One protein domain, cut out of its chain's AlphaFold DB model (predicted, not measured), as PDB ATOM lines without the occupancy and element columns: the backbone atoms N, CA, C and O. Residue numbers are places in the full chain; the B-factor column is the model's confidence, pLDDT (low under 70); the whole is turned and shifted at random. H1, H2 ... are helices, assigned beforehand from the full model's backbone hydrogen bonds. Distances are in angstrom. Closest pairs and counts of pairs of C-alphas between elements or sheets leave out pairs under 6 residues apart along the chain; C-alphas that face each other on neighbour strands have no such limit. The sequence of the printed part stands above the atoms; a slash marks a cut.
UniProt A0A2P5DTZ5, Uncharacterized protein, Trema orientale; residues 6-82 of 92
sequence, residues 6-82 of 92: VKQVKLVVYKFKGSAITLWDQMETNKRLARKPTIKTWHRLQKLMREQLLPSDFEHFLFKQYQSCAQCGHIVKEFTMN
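What this domain is: This is residues 6 to 82 of the 92 residues of an uncharacterized protein of Trema orientale (UniProt A0A2P5DTZ5). One long helix, H4, makes an arm, its residues 59 to 81 and Asn 82 sticking out free from a small head of three shorter helices, H1, H2 and H3. The printed part has 77 residues, 60 of them in four named helices in the order H1, H2, H3, H4 along the chain, with no named strand; the class is all helix. The whole is extended, radius of gyration of the C-alphas 19.2 A, spanning 67 by 24 by 21 A.

How they stand to each other: Start at H4, residues 58 to 81, apart from H1, residues 6 to 14, H2, residues 19 to 33, and H3, residues 42 to 53. H1 and H3 touch only at their ends, H3 with residues 42 to 45 alone; look at their closest C-alphas, Val 9 and Trp 42, 5.9 A apart. H2 is close but not clearly touching H3, closest C-alphas Ala 20 and Leu 53, 6.4 A. In the four helices every O i to N i+4 pair is within hydrogen-bond range.

Where its parts are: Find C-alpha 58 at (218.099, 265.726, 119.018); from there H4 runs 34.5 A to C-alpha 81 at (209.295, 273.972, 151.301). H2 measures 21.2 A.

The domain as a whole: The C-alphas farthest apart, Arg 35 and Asn 82, are 67.0 A apart. The printed part has no cut and no long link. Residues 53, 56 to 57 and 71 to 82 have pLDDT under 70.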
ATOM      1  N   VAL A   6     234.275 244.631 112.836       82.38
ATOM      2  CA  VAL A   6     233.199 243.866 112.188       82.38
ATOM      3  C   VAL A   6     232.285 243.185 113.212       82.38
ATOM      4  O   VAL A   6     231.073 243.107 113.010       82.38
ATOM      5  N   LYS A   7     232.843 242.684 114.321       85.19
ATOM      6  CA  LYS A   7     232.058 242.088 115.410       85.19
ATOM      7  C   LYS A   7     231.330 243.165 116.215       85.19
ATOM      8  O   LYS A   7     230.191 242.933 116.604       85.19
ATOM      9  N   GLN A   8     231.939 244.337 116.407       85.31
ATOM     10  CA  GLN A   8     231.289 245.465 117.082       85.31
ATOM     11  C   GLN A   8     230.048 245.933 116.314       85.31
ATOM     12  O   GLN A   8     228.971 246.034 116.892       85.31
ATOM     13  N   VAL A   9     230.169 246.123 114.996       85.19
ATOM     14  CA  VAL A   9     229.043 246.499 114.125       85.19
ATOM     15  C   VAL A   9     227.894 245.499 114.263       85.19
ATOM     16  O   VAL A   9     226.760 245.905 114.498       85.19
ATOM     17  N   LYS A  10     228.181 244.192 114.205       86.31
ATOM     18  CA  LYS A  10     227.158 243.145 114.373       86.31
ATOM     19  C   LYS A  10     226.478 243.191 115.742       86.31
ATOM     20  O   LYS A  10     225.262 243.048 115.814       86.31
ATOM     21  N   LEU A  11     227.242 243.400 116.816       88.31
ATOM     22  CA  LEU A  11     226.698 243.505 118.174       88.31
ATOM     23  C   LEU A  11     225.755 244.697 118.318       88.31
ATOM     24  O   LEU A  11     224.709 244.581 118.949       88.31
ATOM     25  N   VAL A  12     226.109 245.835 117.728       86.06
ATOM     26  CA  VAL A  12     225.283 247.036 117.832       86.06
ATOM     27  C   VAL A  12     224.034 246.941 116.968       86.06
ATOM     28  O   VAL A  12     222.956 247.282 117.443       86.06
ATOM     29  N   VAL A  13     224.142 246.385 115.760       86.00
ATOM     30  CA  VAL A  13     222.970 246.085 114.923       86.00
ATOM     31  C   VAL A  13     222.015 245.133 115.646       86.00
ATOM     32  O   VAL A  13     220.811 245.356 115.638       86.00
ATOM     33  N   TYR A  14     222.531 244.128 116.359       87.38
ATOM     34  CA  TYR A  14     221.700 243.231 117.169       87.38
ATOM     35  C   TYR A  14     220.956 243.951 118.310       87.38
ATOM     36  O   TYR A  14     219.894 243.510 118.744       87.38
ATOM     37  N   LYS A  15     221.494 245.068 118.813       87.06
ATOM     38  CA  LYS A  15     220.850 245.884 119.853       87.06
ATOM     39  C   LYS A  15     219.806 246.855 119.298       87.06
ATOM     40  O   LYS A  15     219.097 247.465 120.098       87.06
ATOM     41  N   PHE A  16     219.693 247.012 117.978       86.38
ATOM     42  CA  PHE A  16     218.682 247.877 117.377       86.38
ATOM     43  C   PHE A  16     217.272 247.356 117.633       86.38
ATOM     44  O   PHE A  16     217.005 246.158 117.588       86.38
ATOM     45  N   LYS A  17     216.358 248.286 117.916       84.75
ATOM     46  CA  LYS A  17     214.947 248.008 118.193       84.75
ATOM     47  C   LYS A  17     214.064 249.056 117.522       84.75
ATOM     48  O   LYS A  17     214.504 250.182 117.291       84.75
ATOM     49  N   GLY A  18     212.816 248.682 117.241       87.00
ATOM     50  CA  GLY A  18     211.823 249.574 116.638       87.00
ATOM     51  C   GLY A  18     212.303 250.144 115.303       87.00
ATOM     52  O   GLY A  18     212.892 249.430 114.498       87.00
ATOM     53  N   SER A  19     212.115 251.443 115.088       81.94
ATOM     54  CA  SER A  19     212.452 252.120 113.828       81.94
ATOM     55  C   SER A  19     213.930 252.007 113.426       81.94
ATOM     56  O   SER A  19     214.251 252.076 112.241       81.94
ATOM     57  N   ALA A  20     214.836 251.783 114.385       83.88
ATOM     58  CA  ALA A  20     216.264 251.680 114.102       83.88
ATOM     59  C   ALA A  20     216.637 250.429 113.286       83.88
ATOM     60  O   ALA A  20     217.532 250.501 112.441       83.88
ATOM     61  N   ILE A  21     215.960 249.292 113.503       86.25
ATOM     62  CA  ILE A  21     216.273 248.052 112.772       86.25
ATOM     63  C   ILE A  21     215.735 248.089 111.339       86.25
ATOM     64  O   ILE A  21     216.427 247.667 110.417       86.25
ATOM     65  N   THR A  22     214.555 248.683 111.135       88.00
ATOM     66  CA  THR A  22     213.965 248.901 109.806       88.00
ATOM     67  C   THR A  22     214.848 249.805 108.955       88.00
ATOM     68  O   THR A  22     215.111 249.513 107.791       88.00
ATOM     69  N   LEU A  23     215.363 250.885 109.550       84.12
ATOM     70  CA  LEU A  23     216.246 251.807 108.849       84.12
ATOM     71  C   LEU A  23     217.573 251.137 108.465       84.12
ATOM     72  O   LEU A  23     218.062 251.325 107.351       84.12
ATOM     73  N   TRP A  24     218.131 250.305 109.351       86.69
ATOM     74  CA  TRP A  24     219.309 249.498 109.030       86.69
ATOM     75  C   TRP A  24     219.066 248.551 107.848       86.69
ATOM     76  O   TRP A  24     219.877 248.519 106.921       86.69
ATOM     77  N   ASP A  25     217.948 247.823 107.848       88.12
ATOM     78  CA  ASP A  25     217.600 246.882 106.778       88.12
ATOM     79  C   ASP A  25     217.411 247.587 105.426       88.12
ATOM     80  O   ASP A  25     217.950 247.160 104.400       88.12
ATOM     81  N   GLN A  26     216.745 248.744 105.428       87.19
ATOM     82  CA  GLN A  26     216.573 249.564 104.233       87.19
ATOM     83  C   GLN A  26     217.915 250.081 103.699       87.19
ATOM     84  O   GLN A  26     218.166 250.060 102.492       87.19
ATOM     85  N   MET A  27     218.823 250.498 104.583       85.12
ATOM     86  CA  MET A  27     220.168 250.914 104.186       85.12
ATOM     87  C   MET A  27     220.995 249.765 103.616       85.12
ATOM     88  O   MET A  27     221.687 249.942 102.608       85.12
ATOM     89  N   GLU A  28     220.951 248.594 104.246       86.56
ATOM     90  CA  GLU A  28     221.674 247.423 103.769       86.56
ATOM     91  C   GLU A  28     221.130 246.956 102.412       86.56
ATOM     92  O   GLU A  28     221.914 246.703 101.492       86.56
ATOM     93  N   THR A  29     219.809 246.971 102.239       88.94
ATOM     94  CA  THR A  29     219.130 246.714 100.963       88.94
ATOM     95  C   THR A  29     219.559 247.707  99.884       88.94
ATOM     96  O   THR A  29     220.018 247.297  98.817       88.94
ATOM     97  N   ASN A  30     219.538 249.011 100.173       87.38
ATOM     98  CA  ASN A  30     219.985 250.044  99.236       87.38
ATOM     99  C   ASN A  30     221.453 249.857  98.817       87.38
ATOM    100  O   ASN A  30     221.808 250.072  97.656       87.38
ATOM    101  N   LYS A  31     222.330 249.416  99.730       86.38
ATOM    102  CA  LYS A  31     223.731 249.116  99.392       86.38
ATOM    103  C   LYS A  31     223.885 247.862  98.540       86.38
ATOM    104  O   LYS A  31     224.698 247.884  97.615       86.38
ATOM    105  N   ARG A  32     223.110 246.810  98.822       87.19
ATOM    106  CA  ARG A  32     223.069 245.588  98.004       87.19
ATOM    107  C   ARG A  32     222.643 245.912  96.573       87.19
ATOM    108  O   ARG A  32     223.331 245.510  95.640       87.19
ATOM    109  N   LEU A  33     221.595 246.723  96.411       89.44
ATOM    110  CA  LEU A  33     221.130 247.201  95.104       89.44
ATOM    111  C   LEU A  33     222.192 248.047  94.388       89.44
ATOM    112  O   LEU A  33     222.450 247.851  93.205       89.44
ATOM    113  N   ALA A  34     222.885 248.923  95.117       88.75
ATOM    114  CA  ALA A  34     223.973 249.734  94.575       88.75
ATOM    115  C   ALA A  34     225.288 248.959  94.332       88.75
ATOM    116  O   ALA A  34     226.296 249.585  93.999       88.75
ATOM    117  N   ARG A  35     225.322 247.631  94.554       87.19
ATOM    118  CA  ARG A  35     226.531 246.777  94.530       87.19
ATOM    119  C   ARG A  35     227.682 247.310  95.398       87.19
ATOM    120  O   ARG A  35     228.853 247.024  95.150       87.19
ATOM    121  N   LYS A  36     227.362 248.092  96.432       84.62
ATOM    122  CA  LYS A  36     228.341 248.666  97.361       84.62
ATOM    123  C   LYS A  36     228.590 247.699  98.519       84.62
ATOM    124  O   LYS A  36     227.660 247.032  98.974       84.62
ATOM    125  N   PRO A  37     229.820 247.645  99.059       80.44
ATOM    126  CA  PRO A  37     230.117 246.786 100.195       80.44
ATOM    127  C   PRO A  37     229.322 247.204 101.438       80.44
ATOM    128  O   PRO A  37     229.118 248.396 101.711       80.44
ATOM    129  N   THR A  38     228.914 246.197 102.212       77.81
ATOM    130  CA  THR A  38     228.273 246.371 103.518       77.81
ATOM    131  C   THR A  38     229.192 247.098 104.497       77.81
ATOM    132  O   THR A  38     230.412 247.196 104.320       77.81
ATOM    133  N   ILE A  39     228.592 247.683 105.529       78.00
ATOM    134  CA  ILE A  39     229.319 248.490 106.503       78.00
ATOM    135  C   ILE A  39     230.041 247.555 107.459       78.00
ATOM    136  O   ILE A  39     229.417 246.818 108.209       78.00
ATOM    137  N   LYS A  40     231.371 247.583 107.396       78.62
ATOM    138  CA  LYS A  40     232.250 246.749 108.221       78.62
ATOM    139  C   LYS A  40     232.992 247.540 109.300       78.62
ATOM    140  O   LYS A  40     233.606 246.927 110.164       78.62
ATOM    141  N   THR A  41     232.935 248.872 109.243       82.69
ATOM    142  CA  THR A  41     233.659 249.775 110.144       82.69
ATOM    143  C   THR A  41     232.710 250.499 111.085       82.69
ATOM    144  O   THR A  41     231.619 250.927 110.688       82.69
ATOM    145  N   TRP A  42     233.153 250.676 112.327       79.06
ATOM    146  CA  TRP A  42     232.371 251.310 113.384       79.06
ATOM    147  C   TRP A  42     232.093 252.786 113.078       79.06
ATOM    148  O   TRP A  42     230.961 253.249 113.197       79.06
ATOM    149  N   HIS A  43     233.086 253.499 112.544       81.75
ATOM    150  CA  HIS A  43     232.957 254.906 112.147       81.75
ATOM    151  C   HIS A  43     231.821 255.162 111.147       81.75
ATOM    152  O   HIS A  43     231.082 256.141 111.265       81.75
ATOM    153  N   ARG A  44     231.663 254.279 110.152       82.38
ATOM    154  CA  ARG A  44     230.594 254.407 109.151       82.38
ATOM    155  C   ARG A  44     229.228 254.132 109.763       82.38
ATOM    156  O   ARG A  44     228.274 254.816 109.409       82.38
ATOM    157  N   LEU A  45     229.145 253.167 110.677       84.25
ATOM    158  CA  LEU A  45     227.920 252.892 111.419       84.25
ATOM    159  C   LEU A  45     227.532 254.095 112.297       84.25
ATOM    160  O   LEU A  45     226.403 254.558 112.207       84.25
ATOM    161  N   GLN A  46     228.468 254.668 113.062       82.12
ATOM    162  CA  GLN A  46     228.207 255.850 113.898       82.12
ATOM    163  C   GLN A  46     227.749 257.068 113.094       82.12
ATOM    164  O   GLN A  46     226.847 257.783 113.526       82.12
ATOM    165  N   LYS A  47     228.364 257.324 111.932       83.19
ATOM    166  CA  LYS A  47     227.945 258.427 111.060       83.19
ATOM    167  C   LYS A  47     226.488 258.262 110.624       83.19
ATOM    168  O   LYS A  47     225.718 259.205 110.732       83.19
ATOM    169  N   LEU A  48     226.096 257.054 110.233       78.94
ATOM    170  CA  LEU A  48     224.715 256.769 109.852       78.94
ATOM    171  C   LEU A  48     223.733 256.889 111.006       78.94
ATOM    172  O   LEU A  48     222.649 257.425 110.816       78.94
ATOM    173  N   MET A  49     224.103 256.426 112.201       79.25
ATOM    174  CA  MET A  49     223.257 256.629 113.377       79.25
ATOM    175  C   MET A  49     223.007 258.120 113.614       79.25
ATOM    176  O   MET A  49     221.872 258.513 113.851       79.25
ATOM    177  N   ARG A  50     224.047 258.954 113.485       79.06
ATOM    178  CA  ARG A  50     223.926 260.415 113.597       79.06
ATOM    179  C   ARG A  50     223.068 261.052 112.514       79.06
ATOM    180  O   ARG A  50     222.358 261.995 112.811       79.06
ATOM    181  N   GLU A  51     223.129 260.553 111.287       77.25
ATOM    182  CA  GLU A  51     222.396 261.151 110.165       77.25
ATOM    183  C   GLU A  51     220.940 260.680 110.062       77.25
ATOM    184  O   GLU A  51     220.111 261.402 109.524       77.25
ATOM    185  N   GLN A  52     220.633 259.461 110.512       74.56
ATOM    186  CA  GLN A  52     219.353 258.804 110.218       74.56
ATOM    187  C   GLN A  52     218.569 258.363 111.457       74.56
ATOM    188  O   GLN A  52     217.345 258.282 111.402       74.56
ATOM    189  N   LEU A  53     219.246 258.035 112.566       66.75
ATOM    190  CA  LEU A  53     218.567 257.660 113.817       66.75
ATOM    191  C   LEU A  53     218.351 258.857 114.740       66.75
ATOM    192  O   LEU A  53     217.465 258.826 115.589       66.75
ATOM    193  N   LEU A  54     219.181 259.884 114.598       71.19
ATOM    194  CA  LEU A  54     219.128 261.098 115.392       71.19
ATOM    195  C   LEU A  54     218.409 262.174 114.568       71.19
ATOM    196  O   LEU A  54     218.903 262.549 113.504       71.19
ATOM    197  N   PRO A  55     217.239 262.662 115.018       70.19
ATOM    198  CA  PRO A  55     216.641 263.857 114.439       70.19
ATOM    199  C   PRO A  55     217.647 265.010 114.497       70.19
ATOM    200  O   PRO A  55     218.402 265.111 115.465       70.19
ATOM    201  N   SER A  56     217.632 265.903 113.504       67.81
ATOM    202  CA  SER A  56     218.523 267.076 113.483       67.81
ATOM    203  C   SER A  56     218.431 267.908 114.772       67.81
ATOM    204  O   SER A  56     219.412 268.514 115.185       67.81
ATOM    205  N   ASP A  57     217.273 267.880 115.438       69.62
ATOM    206  CA  ASP A  57     216.994 268.595 116.686       69.62
ATOM    207  C   ASP A  57     217.170 267.732 117.947       69.62
ATOM    208  O   ASP A  57     216.618 268.047 119.003       69.62
ATOM    209  N   PHE A  58     217.912 266.622 117.874       75.19
ATOM    210  CA  PHE A  58     218.099 265.726 119.018       75.19
ATOM    211  C   PHE A  58     218.714 266.433 120.234       75.19
ATOM    212  O   PHE A  58     218.300 266.179 121.364       75.19
ATOM    213  N   GLU A  59     219.650 267.361 120.018       78.75
ATOM    214  CA  GLU A  59     220.224 268.179 121.093       78.75
ATOM    215  C   GLU A  59     219.162 269.057 121.761       78.75
ATOM    216  O   GLU A  59     219.108 269.159 122.985       78.75
ATOM    217  N   HIS A  60     218.254 269.625 120.967       80.56
ATOM    218  CA  HIS A  60     217.157 270.447 121.465       80.56
ATOM    219  C   HIS A  60     216.133 269.602 122.239       80.56
ATOM    220  O   HIS A  60     215.638 270.020 123.286       80.56
ATOM    221  N   PHE A  61     215.838 268.391 121.761       81.25
ATOM    222  CA  PHE A  61     214.992 267.430 122.467       81.25
ATOM    223  C   PHE A  61     215.600 267.018 123.816       81.25
ATOM    224  O   PHE A  61     214.914 267.063 124.839       81.25
ATOM    225  N   LEU A  62     216.895 266.683 123.841       81.38
ATOM    226  CA  LEU A  62     217.627 266.374 125.072       81.38
ATOM    227  C   LEU A  62     217.614 267.547 126.049       81.38
ATOM    228  O   LEU A  62     217.361 267.360 127.237       81.38
ATOM    229  N   PHE A  63     217.850 268.758 125.549       83.50
ATOM    230  CA  PHE A  63     217.850 269.962 126.366       83.50
ATOM    231  C   PHE A  63     216.471 270.245 126.971       83.50
ATOM    232  O   PHE A  63     216.378 270.549 128.158       83.50
ATOM    233  N   LYS A  64     215.388 270.065 126.201       82.12
ATOM    234  CA  LYS A  64     214.011 270.166 126.714       82.12
ATOM    235  C   LYS A  64     213.717 269.125 127.792       82.12
ATOM    236  O   LYS A  64     213.156 269.479 128.824       82.12
ATOM    237  N   GLN A  65     214.123 267.872 127.589       81.88
ATOM    238  CA  GLN A  65     213.975 266.816 128.598       81.88
ATOM    239  C   GLN A  65     214.753 267.145 129.878       81.88
ATOM    240  O   GLN A  65     214.222 267.010 130.980       81.88
ATOM    241  N   TYR A  66     215.991 267.623 129.741       83.62
ATOM    242  CA  TYR A  66     216.821 268.032 130.870       83.62
ATOM    243  C   TYR A  66     216.199 269.201 131.641       83.62
ATOM    244  O   TYR A  66     216.056 269.128 132.862       83.62
ATOM    245  N   GLN A  67     215.769 270.252 130.935       81.19
ATOM    246  CA  GLN A  67     215.089 271.384 131.557       81.19
ATOM    247  C   GLN A  67     213.784 270.969 132.233       81.19
ATOM    248  O   GLN A  67     213.541 271.393 133.354       81.19
ATOM    249  N   SER A  68     212.967 270.124 131.598       76.25
ATOM    250  CA  SER A  68     211.727 269.615 132.193       76.25
ATOM    251  C   SER A  68     211.999 268.837 133.484       76.25
ATOM    252  O   SER A  68     211.318 269.051 134.484       76.25
ATOM    253  N   CYS A  69     213.043 268.003 133.512       78.88
ATOM    254  CA  CYS A  69     213.450 267.278 134.715       78.88
ATOM    255  C   CYS A  69     213.936 268.224 135.829       78.88
ATOM    256  O   CYS A  69     213.565 268.053 136.991       78.88
ATOM    257  N   ALA A  70     214.735 269.237 135.484       77.12
ATOM    258  CA  ALA A  70     215.223 270.236 136.433       77.12
ATOM    259  C   ALA A  70     214.087 271.119 136.983       77.12
ATOM    260  O   ALA A  70     214.045 271.398 138.180       77.12
ATOM    261  N   GLN A  71     213.138 271.511 136.128       66.38
ATOM    262  CA  GLN A  71     211.948 272.270 136.510       66.38
ATOM    263  C   GLN A  71     211.025 271.444 137.408       66.38
ATOM    264  O   GLN A  71     210.572 271.947 138.430       66.38
ATOM    265  N   CYS A  72     210.807 270.164 137.098       59.41
ATOM    266  CA  CYS A  72     210.022 269.270 137.950       59.41
ATOM    267  C   CYS A  72     210.677 269.100 139.334       59.41
ATOM    268  O   CYS A  72     210.000 269.193 140.355       59.41
ATOM    269  N   GLY A  73     212.009 268.964 139.391       62.09
ATOM    270  CA  GLY A  73     212.755 268.936 140.655       62.09
ATOM    271  C   GLY A  73     212.648 270.235 141.465       62.09
ATOM    272  O   GLY A  73     212.531 270.185 142.687       62.09
ATOM    273  N   HIS A  74     212.635 271.395 140.800       61.31
ATOM    274  CA  HIS A  74     212.418 272.689 141.448       61.31
ATOM    275  C   HIS A  74     210.991 272.843 141.985       61.31
ATOM    276  O   HIS A  74     210.835 273.231 143.138       61.31
ATOM    277  N   ILE A  75     209.963 272.477 141.212       59.22
ATOM    278  CA  ILE A  75     208.556 272.563 141.639       59.22
ATOM    279  C   ILE A  75     208.289 271.627 142.821       59.22
ATOM    280  O   ILE A  75     207.648 272.030 143.785       59.22
ATOM    281  N   VAL A  76     208.815 270.396 142.793       59.44
ATOM    282  CA  VAL A  76     208.683 269.447 143.912       59.44
ATOM    283  C   VAL A  76     209.368 269.984 145.171       59.44
ATOM    284  O   VAL A  76     208.809 269.866 146.261       59.44
ATOM    285  N   LYS A  77     210.542 270.616 145.031       58.69
ATOM    286  CA  LYS A  77     211.277 271.243 146.140       58.69
ATOM    287  C   LYS A  77     210.562 272.478 146.696       58.69
ATOM    288  O   LYS A  77     210.527 272.658 147.907       58.69
ATOM    289  N   GLU A  78     209.967 273.307 145.841       57.34
ATOM    290  CA  GLU A  78     209.163 274.453 146.283       57.34
ATOM    291  C   GLU A  78     207.863 274.008 146.964       57.34
ATOM    292  O   GLU A  78     207.500 274.565 147.998       57.34
ATOM    293  N   PHE A  79     207.216 272.943 146.475       53.97
ATOM    294  CA  PHE A  79     206.053 272.352 147.142       53.97
ATOM    295  C   PHE A  79     206.397 271.722 148.496       53.97
ATOM    296  O   PHE A  79     205.599 271.830 149.418       53.97
ATOM    297  N   THR A  80     207.576 271.110 148.656       58.41
ATOM    298  CA  THR A  80     208.017 270.577 149.964       58.41
ATOM    299  C   THR A  80     208.474 271.665 150.938       58.41
ATOM    300  O   THR A  80     208.434 271.438 152.144       58.41
ATOM    301  N   MET A  81     208.874 272.846 150.454       55.69
ATOM    302  CA  MET A  81     209.295 273.972 151.301       55.69
ATOM    303  C   MET A  81     208.127 274.870 151.750       55.69
ATOM    304  O   MET A  81     208.267 275.588 152.734       55.69
ATOM    305  N   ASN A  82     206.972 274.793 151.077       52.06
ATOM    306  CA  ASN A  82     205.744 275.526 151.411       52.06
ATOM    307  C   ASN A  82     204.615 274.618 151.934       52.06
ATOM    308  O   ASN A  82     203.439 274.897 151.704       52.06
TER     309      ASN A  82